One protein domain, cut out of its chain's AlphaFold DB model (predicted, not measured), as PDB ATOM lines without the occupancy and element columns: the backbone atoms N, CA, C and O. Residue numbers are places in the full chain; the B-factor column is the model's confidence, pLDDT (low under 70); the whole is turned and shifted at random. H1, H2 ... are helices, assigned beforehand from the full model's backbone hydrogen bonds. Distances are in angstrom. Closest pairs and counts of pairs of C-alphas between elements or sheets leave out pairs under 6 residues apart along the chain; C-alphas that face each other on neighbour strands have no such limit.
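AT A GLANCE: This is residues 3 to 11, 22 to 33 and 40 to 101 of the 101 residues of the protein "YlaH-like protein" of Oceanobacillus limi (UniProt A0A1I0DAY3). Two long helices, H3 and H4, make an open V whose narrow end is at the short link between them, and a shorter helix, H2, sits inside the V, packed along H4 and crossing H3. H1 is a separate small helix on its own, and residues 92 to 101, of which 92 to 99 belong to H4, stick out beyond the body at the other end. The printed part has 83 residues with four named helices, H1, H2, H3 and H4 along the chain, and no named strand; the class is all helix. It is loose, with a radius of gyration of the C-alphas of 16.4 A, and elongated, spanning 54 by 30 by 21 A.

HOW THE PARTS SIT: H1, residues 3 to 10, touches no helix, and residues 4 to 11 stand free. H2, residues 22 to 33, touches H3, residues 41 to 69, with its residues 23 to 28 alone, and H3 touches H2 with residues 48 to 55 alone. The closest C-alphas of H2 and H3 are those of Tyr 24 and Val 55, 6.0 A apart, and the two helices run opposite ways at a steep tilt of 42 degrees. H2 also touches H4, residues 76 to 99, with 18 pairs of C-alphas within 8 A. Their closest C-alphas, those of Ala 30 and Cys 84, are 5.2 A apart, and they run the same way at a shallow tilt of 22 degrees. H3 and H4 are close but not clearly touching: their closest C-alphas, those of Phe 62 and Ile 76, are 7.5 A apart. They run opposite ways at a tilt of 35.2 degrees, only just steep. H1 is apart from H2, H3 and H4. In H1, H2 and H4 every O i to N i+4 pair is within hydrogen-bond range; in H3 23 of 25 are.

IN THESE COORDINATES: H1 begins at C-alpha 3, at (41.282, -59.803, 27.111), and has eight residues. H2 has 12 residues and is 16.4 A long from first to last C-alpha. H3, the longest helix with 29 residues, runs 41.0 A from C-alpha 41, at (70.667, -42.043, 29.691), to C-alpha 69. H4 has 24 residues and runs 34.9 A from C-alpha 76 to C-alpha 99, at (74.406, -60.511, 50.720).

THE WHOLE: The two C-alphas farthest apart are those of Ala 68 and Asn 101, at 54.8 A. Without the stretches that stand free, the body has 65 residues and spans 42 by 28 by 12 A. Residues 12 to 21 are not printed, and C-alphas 11 and 22 are 15.7 A apart across that cut. Residues 34 to 39 are not printed either, with 16.4 A between C-alphas 33 and 40. The link from H3 to H4, six residues, is short. The mean pLDDT of the printed part is 87.3, and it is under 70 at residues 71 to 72 and at residue 101, the chain's last.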
ATOM      1  N   PHE A   3      41.959 -60.367  28.278       82.38
ATOM      2  CA  PHE A   3      41.282 -59.803  27.111       82.38
ATOM      3  C   PHE A   3      39.782 -59.577  27.322       82.38
ATOM      4  O   PHE A   3      39.337 -58.435  27.264       82.38
ATOM      5  N   ASP A   4      39.029 -60.626  27.653       84.00
ATOM      6  CA  ASP A   4      37.573 -60.534  27.835       84.00
ATOM      7  C   ASP A   4      37.190 -59.548  28.950       84.00
ATOM      8  O   ASP A   4      36.238 -58.789  28.809       84.00
ATOM      9  N   PHE A   5      37.981 -59.494  30.027       86.69
ATOM     10  CA  PHE A   5      37.772 -58.539  31.117       86.69
ATOM     11  C   PHE A   5      37.922 -57.081  30.654       86.69
ATOM     12  O   PHE A   5      37.133 -56.214  31.032       86.69
ATOM     13  N   VAL A   6      38.937 -56.794  29.832       85.94
ATOM     14  CA  VAL A   6      39.157 -55.445  29.293       85.94
ATOM     15  C   VAL A   6      38.073 -55.086  28.269       85.94
ATOM     16  O   VAL A   6      37.568 -53.965  28.311       85.94
ATOM     17  N   MET A   7      37.669 -56.034  27.415       83.50
ATOM     18  CA  MET A   7      36.556 -55.877  26.467       83.50
ATOM     19  C   MET A   7      35.263 -55.471  27.171       83.50
ATOM     20  O   MET A   7      34.640 -54.481  26.796       83.50
ATOM     21  N   GLU A   8      34.882 -56.209  28.214       88.19
ATOM     22  CA  GLU A   8      33.638 -55.985  28.951       88.19
ATOM     23  C   GLU A   8      33.640 -54.640  29.689       88.19
ATOM     24  O   GLU A   8      32.607 -53.979  29.798       88.19
ATOM     25  N   ARG A   9      34.805 -54.204  30.186       88.94
ATOM     26  CA  ARG A   9      34.902 -53.001  31.017       88.94
ATOM     27  C   ARG A   9      35.080 -51.701  30.235       88.94
ATOM     28  O   ARG A   9      34.572 -50.674  30.683       88.94
ATOM     29  N   PHE A  10      35.837 -51.726  29.140       86.50
ATOM     30  CA  PHE A  10      36.262 -50.520  28.418       86.50
ATOM     31  C   PHE A  10      35.657 -50.398  27.012       86.50
ATOM     32  O   PHE A  10      35.679 -49.308  26.443       86.50
ATOM     33  N   GLY A  11      35.081 -51.478  26.471       83.25
ATOM     34  CA  GLY A  11      34.514 -51.501  25.123       83.25
ATOM     35  C   GLY A  11      35.573 -51.515  24.015       83.25
ATOM     36  O   GLY A  11      36.763 -51.299  24.255       83.25
ATOM     37  N   VAL A  22      49.235 -50.851  28.757       93.75
ATOM     38  CA  VAL A  22      49.521 -51.966  29.673       93.75
ATOM     39  C   VAL A  22      50.749 -52.741  29.203       93.75
ATOM     40  O   VAL A  22      51.700 -52.905  29.968       93.75
ATOM     41  N   ASN A  23      50.780 -53.167  27.937       94.12
ATOM     42  CA  ASN A  23      51.920 -53.906  27.399       94.12
ATOM     43  C   ASN A  23      53.193 -53.056  27.396       94.12
ATOM     44  O   ASN A  23      54.264 -53.581  27.685       94.12
ATOM     45  N   TYR A  24      53.097 -51.752  27.129       95.44
ATOM     46  CA  TYR A  24      54.250 -50.857  27.162       95.44
ATOM     47  C   TYR A  24      54.852 -50.746  28.565       95.44
ATOM     48  O   TYR A  24      56.064 -50.894  28.729       95.44
ATOM     49  N   ILE A  25      54.015 -50.564  29.589       95.31
ATOM     50  CA  ILE A  25      54.460 -50.495  30.986       95.31
ATOM     51  C   ILE A  25      55.078 -51.826  31.416       95.31
ATOM     52  O   ILE A  25      56.177 -51.842  31.975       95.31
ATOM     53  N   LEU A  26      54.419 -52.952  31.134       94.50
ATOM     54  CA  LEU A  26      54.948 -54.268  31.491       94.50
ATOM     55  C   LEU A  26      56.260 -54.568  30.753       94.50
ATOM     56  O   LEU A  26      57.208 -55.052  31.367       94.50
ATOM     57  N   ALA A  27      56.358 -54.235  29.466       94.12
ATOM     58  CA  ALA A  27      57.584 -54.404  28.697       94.12
ATOM     59  C   ALA A  27      58.715 -53.518  29.245       94.12
ATOM     60  O   ALA A  27      59.863 -53.957  29.315       94.12
ATOM     61  N   ALA A  28      58.404 -52.301  29.704       93.88
ATOM     62  CA  ALA A  28      59.369 -51.405  30.339       93.88
ATOM     63  C   ALA A  28      59.862 -51.964  31.684       93.88
ATOM     64  O   ALA A  28      61.059 -51.901  31.986       93.88
ATOM     65  N   ILE A  29      58.964 -52.559  32.477       92.94
ATOM     66  CA  ILE A  29      59.316 -53.264  33.716       92.94
ATOM     67  C   ILE A  29      60.216 -54.458  33.393       92.94
ATOM     68  O   ILE A  29      61.298 -54.565  33.971       92.94
ATOM     69  N   ALA A  30      59.821 -55.310  32.445       92.44
ATOM     70  CA  ALA A  30      60.600 -56.468  32.012       92.44
ATOM     71  C   ALA A  30      61.994 -56.061  31.507       92.44
ATOM     72  O   ALA A  30      62.990 -56.662  31.909       92.44
ATOM     73  N   TYR A  31      62.087 -54.989  30.711       90.94
ATOM     74  CA  TYR A  31      63.350 -54.404  30.263       90.94
ATOM     75  C   TYR A  31      64.231 -54.011  31.454       90.94
ATOM     76  O   TYR A  31      65.373 -54.455  31.571       90.94
ATOM     77  N   LYS A  32      63.690 -53.234  32.397       88.94
ATOM     78  CA  LYS A  32      64.437 -52.791  33.580       88.94
ATOM     79  C   LYS A  32      64.863 -53.959  34.474       88.94
ATOM     80  O   LYS A  32      65.921 -53.887  35.107       88.94
ATOM     81  N   LEU A  33      64.047 -55.011  34.552       88.00
ATOM     82  CA  LEU A  33      64.315 -56.210  35.340       88.00
ATOM     83  C   LEU A  33      65.395 -57.091  34.704       88.00
ATOM     84  O   LEU A  33      66.304 -57.508  35.423       88.00
ATOM     85  N   SER A  40      73.854 -45.714  29.459       84.38
ATOM     86  CA  SER A  40      73.829 -44.245  29.418       84.38
ATOM     87  C   SER A  40      72.403 -43.752  29.149       84.38
ATOM     88  O   SER A  40      71.666 -44.396  28.397       84.38
ATOM     89  N   VAL A  41      72.027 -42.615  29.742       84.75
ATOM     90  CA  VAL A  41      70.667 -42.043  29.691       84.75
ATOM     91  C   VAL A  41      70.144 -41.953  28.254       84.75
ATOM     92  O   VAL A  41      69.022 -42.374  27.983       84.75
ATOM     93  N   VAL A  42      70.991 -41.527  27.313       88.56
ATOM     94  CA  VAL A  42      70.638 -41.414  25.887       88.56
ATOM     95  C   VAL A  42      70.313 -42.778  25.272       88.56
ATOM     96  O   VAL A  42      69.323 -42.927  24.563       88.56
ATOM     97  N   LYS A  43      71.110 -43.808  25.581       88.19
ATOM     98  CA  LYS A  43      70.879 -45.164  25.060       88.19
ATOM     99  C   LYS A  43      69.602 -45.767  25.642       88.19
ATOM    100  O   LYS A  43      68.870 -46.435  24.928       88.19
ATOM    101  N   SER A  44      69.325 -45.497  26.916       88.94
ATOM    102  CA  SER A  44      68.084 -45.909  27.577       88.94
ATOM    103  C   SER A  44      66.859 -45.290  26.894       88.94
ATOM    104  O   SER A  44      65.905 -45.993  26.581       88.94
ATOM    105  N   PHE A  45      66.917 -43.993  26.574       91.38
ATOM    106  CA  PHE A  45      65.837 -43.293  25.876       91.38
ATOM    107  C   PHE A  45      65.533 -43.898  24.496       91.38
ATOM    108  O   PHE A  45      64.376 -44.181  24.194       91.38
ATOM    109  N   ILE A  46      66.568 -44.188  23.699       93.81
ATOM    110  CA  ILE A  46      66.413 -44.858  22.395       93.81
ATOM    111  C   ILE A  46      65.731 -46.222  22.560       93.81
ATOM    112  O   ILE A  46      64.853 -46.572  21.772       93.81
ATOM    113  N   VAL A  47      66.091 -46.983  23.599       92.88
ATOM    114  CA  VAL A  47      65.459 -48.281  23.856       92.88
ATOM    115  C   VAL A  47      63.987 -48.125  24.224       92.88
ATOM    116  O   VAL A  47      63.184 -48.898  23.722       92.88
ATOM    117  N   TYR A  48      63.593 -47.128  25.021       92.62
ATOM    118  CA  TYR A  48      62.175 -46.895  25.329       92.62
ATOM    119  C   TYR A  48      61.343 -46.500  24.106       92.62
ATOM    120  O   TYR A  48      60.176 -46.884  24.024       92.62
ATOM    121  N   ILE A  49      61.933 -45.778  23.147       95.50
ATOM    122  CA  ILE A  49      61.291 -45.496  21.855       95.50
ATOM    123  C   ILE A  49      61.142 -46.789  21.055       95.50
ATOM    124  O   ILE A  49      60.052 -47.102  20.581       95.50
ATOM    125  N   LEU A  50      62.214 -47.575  20.939       95.25
ATOM    126  CA  LEU A  50      62.176 -48.843  20.214       95.25
ATOM    127  C   LEU A  50      61.198 -49.836  20.859       95.25
ATOM    128  O   LEU A  50      60.523 -50.579  20.155       95.25
ATOM    129  N   LEU A  51      61.074 -49.806  22.186       94.75
ATOM    130  CA  LEU A  51      60.095 -50.572  22.946       94.75
ATOM    131  C   LEU A  51      58.668 -50.138  22.596       94.75
ATOM    132  O   LEU A  51      57.818 -50.995  22.393       94.75
ATOM    133  N   ALA A  52      58.407 -48.831  22.486       95.50
ATOM    134  CA  ALA A  52      57.094 -48.316  22.097       95.50
ATOM    135  C   ALA A  52      56.725 -48.779  20.685       95.50
ATOM    136  O   ALA A  52      55.621 -49.269  20.467       95.50
ATOM    137  N   ILE A  53      57.678 -48.712  19.750       96.88
ATOM    138  CA  ILE A  53      57.509 -49.211  18.380       96.88
ATOM    139  C   ILE A  53      57.267 -50.725  18.386       96.88
ATOM    140  O   ILE A  53      56.340 -51.204  17.741       96.88
ATOM    141  N   GLY A  54      58.059 -51.488  19.142       94.50
ATOM    142  CA  GLY A  54      57.898 -52.933  19.263       94.50
ATOM    143  C   GLY A  54      56.521 -53.304  19.803       94.50
ATOM    144  O   GLY A  54      55.813 -54.088  19.186       94.50
ATOM    145  N   VAL A  55      56.091 -52.687  20.905       94.75
ATOM    146  CA  VAL A  55      54.766 -52.918  21.498       94.75
ATOM    147  C   VAL A  55      53.645 -52.498  20.547       94.75
ATOM    148  O   VAL A  55      52.636 -53.196  20.476       94.75
ATOM    149  N   PHE A  56      53.822 -51.420  19.782       94.31
ATOM    150  CA  PHE A  56      52.870 -51.008  18.752       94.31
ATOM    151  C   PHE A  56      52.706 -52.100  17.688       94.31
ATOM    152  O   PHE A  56      51.593 -52.558  17.441       94.31
ATOM    153  N   VAL A  57      53.820 -52.592  17.134       93.69
ATOM    154  CA  VAL A  57      53.823 -53.688  16.153       93.69
ATOM    155  C   VAL A  57      53.193 -54.950  16.744       93.69
ATOM    156  O   VAL A  57      52.350 -55.566  16.099       93.69
ATOM    157  N   LEU A  58      53.535 -55.314  17.984       91.44
ATOM    158  CA  LEU A  58      52.951 -56.472  18.661       91.44
ATOM    159  C   LEU A  58      51.433 -56.327  18.829       91.44
ATOM    160  O   LEU A  58      50.710 -57.270  18.537       91.44
ATOM    161  N   ASN A  59      50.926 -55.160  19.237       89.69
ATOM    162  CA  ASN A  59      49.479 -54.938  19.357       89.69
ATOM    163  C   ASN A  59      48.775 -55.116  18.006       89.69
ATOM    164  O   ASN A  59      47.716 -55.741  17.938       89.69
ATOM    165  N   ILE A  60      49.380 -54.646  16.914       89.19
ATOM    166  CA  ILE A  60      48.824 -54.872  15.578       89.19
ATOM    167  C   ILE A  60      48.841 -56.365  15.222       89.19
ATOM    168  O   ILE A  60      47.812 -56.895  14.821       89.19
ATOM    169  N   LEU A  61      49.965 -57.062  15.407       88.12
ATOM    170  CA  LEU A  61      50.138 -58.467  15.005       88.12
ATOM    171  C   LEU A  61      49.363 -59.476  15.855       88.12
ATOM    172  O   LEU A  61      49.034 -60.551  15.362       88.12
ATOM    173  N   PHE A  62      49.107 -59.162  17.121       85.12
ATOM    174  CA  PHE A  62      48.594 -60.124  18.096       85.12
ATOM    175  C   PHE A  62      47.201 -59.777  18.639       85.12
ATOM    176  O   PHE A  62      46.548 -60.653  19.207       85.12
ATOM    177  N   ILE A  63      46.731 -58.538  18.434       83.62
ATOM    178  CA  ILE A  63      45.380 -58.096  18.807       83.62
ATOM    179  C   ILE A  63      44.593 -57.671  17.564       83.62
ATOM    180  O   ILE A  63      43.577 -58.287  17.270       83.62
ATOM    181  N   VAL A  64      45.050 -56.673  16.797       82.12
ATOM    182  CA  VAL A  64      44.260 -56.104  15.678       82.12
ATOM    183  C   VAL A  64      44.132 -57.064  14.496       82.12
ATOM    184  O   VAL A  64      43.040 -57.292  13.994       82.12
ATOM    185  N   LEU A  65      45.237 -57.664  14.055       82.88
ATOM    186  CA  LEU A  65      45.214 -58.659  12.990       82.88
ATOM    187  C   LEU A  65      44.413 -59.891  13.442       82.88
ATOM    188  O   LEU A  65      43.414 -60.200  12.799       82.88
ATOM    189  N   PRO A  66      44.740 -60.556  14.564       80.31
ATOM    190  CA  PRO A  66      43.998 -61.719  15.022       80.31
ATOM    191  C   PRO A  66      42.529 -61.433  15.297       80.31
ATOM    192  O   PRO A  66      41.723 -62.273  14.959       80.31
ATOM    193  N   SER A  67      42.133 -60.267  15.809       70.31
ATOM    194  CA  SER A  67      40.700 -59.952  15.967       70.31
ATOM    195  C   SER A  67      39.935 -59.893  14.637       70.31
ATOM    196  O   SER A  67      38.728 -60.118  14.631       70.31
ATOM    197  N   ALA A  68      40.619 -59.671  13.508       75.19
ATOM    198  CA  ALA A  68      40.011 -59.672  12.181       75.19
ATOM    199  C   ALA A  68      39.947 -61.062  11.507       75.19
ATOM    200  O   ALA A  68      39.000 -61.320  10.767       75.19
ATOM    201  N   TRP A  69      40.925 -61.960  11.718       74.81
ATOM    202  CA  TRP A  69      40.990 -63.270  11.021       74.81
ATOM    203  C   TRP A  69      41.181 -64.500  11.920       74.81
ATOM    204  O   TRP A  69      41.044 -65.629  11.450       74.81
ATOM    205  N   ALA A  70      41.465 -64.320  13.206       71.44
ATOM    206  CA  ALA A  70      41.646 -65.386  14.184       71.44
ATOM    207  C   ALA A  70      40.567 -65.333  15.281       71.44
ATOM    208  O   ALA A  70      40.116 -64.291  15.736       71.44
ATOM    209  N   ARG A  71      40.140 -66.505  15.752       64.38
ATOM    210  CA  ARG A  71      39.064 -66.616  16.750       64.38
ATOM    211  C   ARG A  71      39.475 -66.110  18.142       64.38
ATOM    212  O   ARG A  71      38.608 -65.820  18.959       64.38
ATOM    213  N   SER A  72      40.776 -66.040  18.426       68.44
ATOM    214  CA  SER A  72      41.291 -65.643  19.736       68.44
ATOM    215  C   SER A  72      42.561 -64.801  19.591       68.44
ATOM    216  O   SER A  72      43.528 -65.277  18.990       68.44
ATOM    217  N   PRO A  73      42.588 -63.572  20.134       75.44
ATOM    218  CA  PRO A  73      43.818 -62.799  20.238       75.44
ATOM    219  C   PRO A  73      44.803 -63.497  21.183       75.44
ATOM    220  O   PRO A  73      44.416 -64.214  22.107       75.44
ATOM    221  N   LEU A  74      46.098 -63.314  20.929       82.12
ATOM    222  CA  LEU A  74      47.148 -63.983  21.697       82.12
ATOM    223  C   LEU A  74      47.353 -63.292  23.063       82.12
ATOM    224  O   LEU A  74      47.332 -62.060  23.127       82.12
ATOM    225  N   PRO A  75      47.587 -64.050  24.156       83.69
ATOM    226  CA  PRO A  75      47.654 -63.523  25.522       83.69
ATOM    227  C   PRO A  75      49.008 -62.849  25.819       83.69
ATOM    228  O   PRO A  75      49.832 -63.337  26.602       83.69
ATOM    229  N   ILE A  76      49.287 -61.727  25.144       88.00
ATOM    230  CA  ILE A  76      50.544 -60.973  25.295       88.00
ATOM    231  C   ILE A  76      50.677 -60.438  26.721       88.00
ATOM    232  O   ILE A  76      51.725 -60.604  27.344       88.00
ATOM    233  N   ALA A  77      49.616 -59.812  27.240       89.81
ATOM    234  CA  ALA A  77      49.637 -59.169  28.546       89.81
ATOM    235  C   ALA A  77      49.912 -60.197  29.649       89.81
ATOM    236  O   ALA A  77      50.806 -59.989  30.468       89.81
ATOM    237  N   GLU A  78      49.227 -61.345  29.626       90.38
ATOM    238  CA  GLU A  78      49.468 -62.432  30.576       90.38
ATOM    239  C   GLU A  78      50.910 -62.955  30.487       90.38
ATOM    240  O   GLU A  78      51.570 -63.141  31.511       90.38
ATOM    241  N   SER A  79      51.437 -63.124  29.272       92.06
ATOM    242  CA  SER A  79      52.819 -63.571  29.059       92.06
ATOM    243  C   SER A  79      53.833 -62.581  29.642       92.06
ATOM    244  O   SER A  79      54.779 -62.977  30.324       92.06
ATOM    245  N   LEU A  80      53.618 -61.278  29.439       91.38
ATOM    246  CA  LEU A  80      54.458 -60.221  30.000       91.38
ATOM    247  C   LEU A  80      54.395 -60.183  31.533       91.38
ATOM    248  O   LEU A  80      55.429 -59.960  32.171       91.38
ATOM    249  N   VAL A  81      53.224 -60.433  32.131       93.94
ATOM    250  CA  VAL A  81      53.082 -60.554  33.591       93.94
ATOM    251  C   VAL A  81      53.955 -61.697  34.105       93.94
ATOM    252  O   VAL A  81      54.736 -61.495  35.035       93.94
ATOM    253  N   VAL A  82      53.881 -62.872  33.473       94.81
ATOM    254  CA  VAL A  82      54.687 -64.041  33.860       94.81
ATOM    255  C   VAL A  82      56.183 -63.742  33.732       94.81
ATOM    256  O   VAL A  82      56.941 -64.026  34.659       94.81
ATOM    257  N   ILE A  83      56.617 -63.104  32.639       93.56
ATOM    258  CA  ILE A  83      58.020 -62.704  32.441       93.56
ATOM    259  C   ILE A  83      58.486 -61.761  33.559       93.56
ATOM    260  O   ILE A  83      59.555 -61.973  34.139       93.56
ATOM    261  N   CYS A  84      57.691 -60.741  33.896       93.88
ATOM    262  CA  CYS A  84      58.013 -59.813  34.981       93.88
ATOM    263  C   CYS A  84      58.133 -60.531  36.328       93.88
ATOM    264  O   CYS A  84      59.053 -60.248  37.096       93.88
ATOM    265  N   LEU A  85      57.235 -61.478  36.601       94.94
ATOM    266  CA  LEU A  85      57.219 -62.256  37.837       94.94
ATOM    267  C   LEU A  85      58.478 -63.133  37.944       94.94
ATOM    268  O   LEU A  85      59.202 -63.056  38.938       94.94
ATOM    269  N   VAL A  86      58.801 -63.893  36.893       94.75
ATOM    270  CA  VAL A  86      59.988 -64.763  36.844       94.75
ATOM    271  C   VAL A  86      61.278 -63.955  37.004       94.75
ATOM    272  O   VAL A  86      62.115 -64.285  37.848       94.75
ATOM    273  N   LEU A  87      61.435 -62.863  36.248       91.38
ATOM    274  CA  LEU A  87      62.609 -61.992  36.356       91.38
ATOM    275  C   LEU A  87      62.691 -61.301  37.723       91.38
ATOM    276  O   LEU A  87      63.787 -61.114  38.254       91.38
ATOM    277  N   GLY A  88      61.546 -60.944  38.309       91.94
ATOM    278  CA  GLY A  88      61.460 -60.335  39.632       91.94
ATOM    279  C   GLY A  88      61.957 -61.283  40.719       91.94
ATOM    280  O   GLY A  88      62.837 -60.913  41.500       91.94
ATOM    281  N   ILE A  89      61.474 -62.530  40.713       93.25
ATOM    282  CA  ILE A  89      61.936 -63.585  41.627       93.25
ATOM    283  C   ILE A  89      63.430 -63.844  41.434       93.25
ATOM    284  O   ILE A  89      64.177 -63.905  42.414       93.25
ATOM    285  N   TYR A  90      63.883 -63.979  40.185       91.94
ATOM    286  CA  TYR A  90      65.294 -64.213  39.883       91.94
ATOM    287  C   TYR A  90      66.182 -63.100  40.447       91.94
ATOM    288  O   TYR A  90      67.187 -63.366  41.110       91.94
ATOM    289  N   ARG A  91      65.781 -61.840  40.252       87.06
ATOM    290  CA  ARG A  91      66.525 -60.679  40.745       87.06
ATOM    291  C   ARG A  91      66.548 -60.611  42.269       87.06
ATOM    292  O   ARG A  91      67.595 -60.297  42.834       87.06
ATOM    293  N   PHE A  92      65.434 -60.933  42.927       88.19
ATOM    294  CA  PHE A  92      65.366 -61.009  44.385       88.19
ATOM    295  C   PHE A  92      66.295 -62.098  44.933       88.19
ATOM    296  O   PHE A  92      67.114 -61.828  45.813       88.19
ATOM    297  N   ARG A  93      66.249 -63.306  44.351       91.00
ATOM    298  CA  ARG A  93      67.157 -64.401  44.717       91.00
ATOM    299  C   ARG A  93      68.620 -64.004  44.538       91.00
ATOM    300  O   ARG A  93      69.415 -64.214  45.447       91.00
ATOM    301  N   LEU A  94      68.973 -63.386  43.411       87.38
ATOM    302  CA  LEU A  94      70.347 -62.956  43.143       87.38
ATOM    303  C   LEU A  94      70.830 -61.874  44.123       87.38
ATOM    304  O   LEU A  94      71.995 -61.885  44.514       87.38
ATOM    305  N   TYR A  95      69.956 -60.953  44.536       85.38
ATOM    306  CA  TYR A  95      70.289 -59.945  45.544       85.38
ATOM    307  C   TYR A  95      70.573 -60.579  46.915       85.38
ATOM    308  O   TYR A  95      71.567 -60.230  47.547       85.38
ATOM    309  N   THR A  96      69.764 -61.560  47.329       84.06
ATOM    310  CA  THR A  96      69.992 -62.342  48.557       84.06
ATOM    311  C   THR A  96      71.316 -63.108  48.519       84.06
ATOM    312  O   THR A  96      72.085 -63.032  49.474       84.06
ATOM    313  N   GLN A  97      71.635 -63.780  47.406       85.19
ATOM    314  CA  GLN A  97      72.884 -64.543  47.254       85.19
ATOM    315  C   GLN A  97      74.128 -63.650  47.407       85.19
ATOM    316  O   GLN A  97      75.115 -64.058  48.003       85.19
ATOM    317  N   ARG A  98      74.071 -62.404  46.917       78.56
ATOM    318  CA  ARG A  98      75.169 -61.425  47.040       78.56
ATOM    319  C   ARG A  98      75.344 -60.844  48.444       78.56
ATOM    320  O   ARG A  98      76.357 -60.207  48.684       78.56
ATOM    321  N   LYS A  99      74.347 -60.976  49.323       70.88
ATOM    322  CA  LYS A  99      74.406 -60.511  50.720       70.88
ATOM    323  C   LYS A  99      74.839 -61.628  51.681       70.88
ATOM    324  O   LYS A  99      75.227 -61.348  52.806       70.88
ATOM    325  N   SER A 100      74.720 -62.880  51.238       71.12
ATOM    326  CA  SER A 100      75.051 -64.100  51.982       71.12
ATOM    327  C   SER A 100      76.498 -64.575  51.780       71.12
ATOM    328  O   SER A 100      76.876 -65.591  52.360       71.12
ATOM    329  N   ASN A 101      77.282 -63.884  50.953       50.72
ATOM    330  CA  ASN A 101      78.694 -64.151  50.681       50.72
ATOM    331  C   ASN A 101      79.468 -62.843  50.850       50.72
ATOM    332  O   ASN A 101      80.620 -62.893  51.323       50.72
TER     333      ASN A 101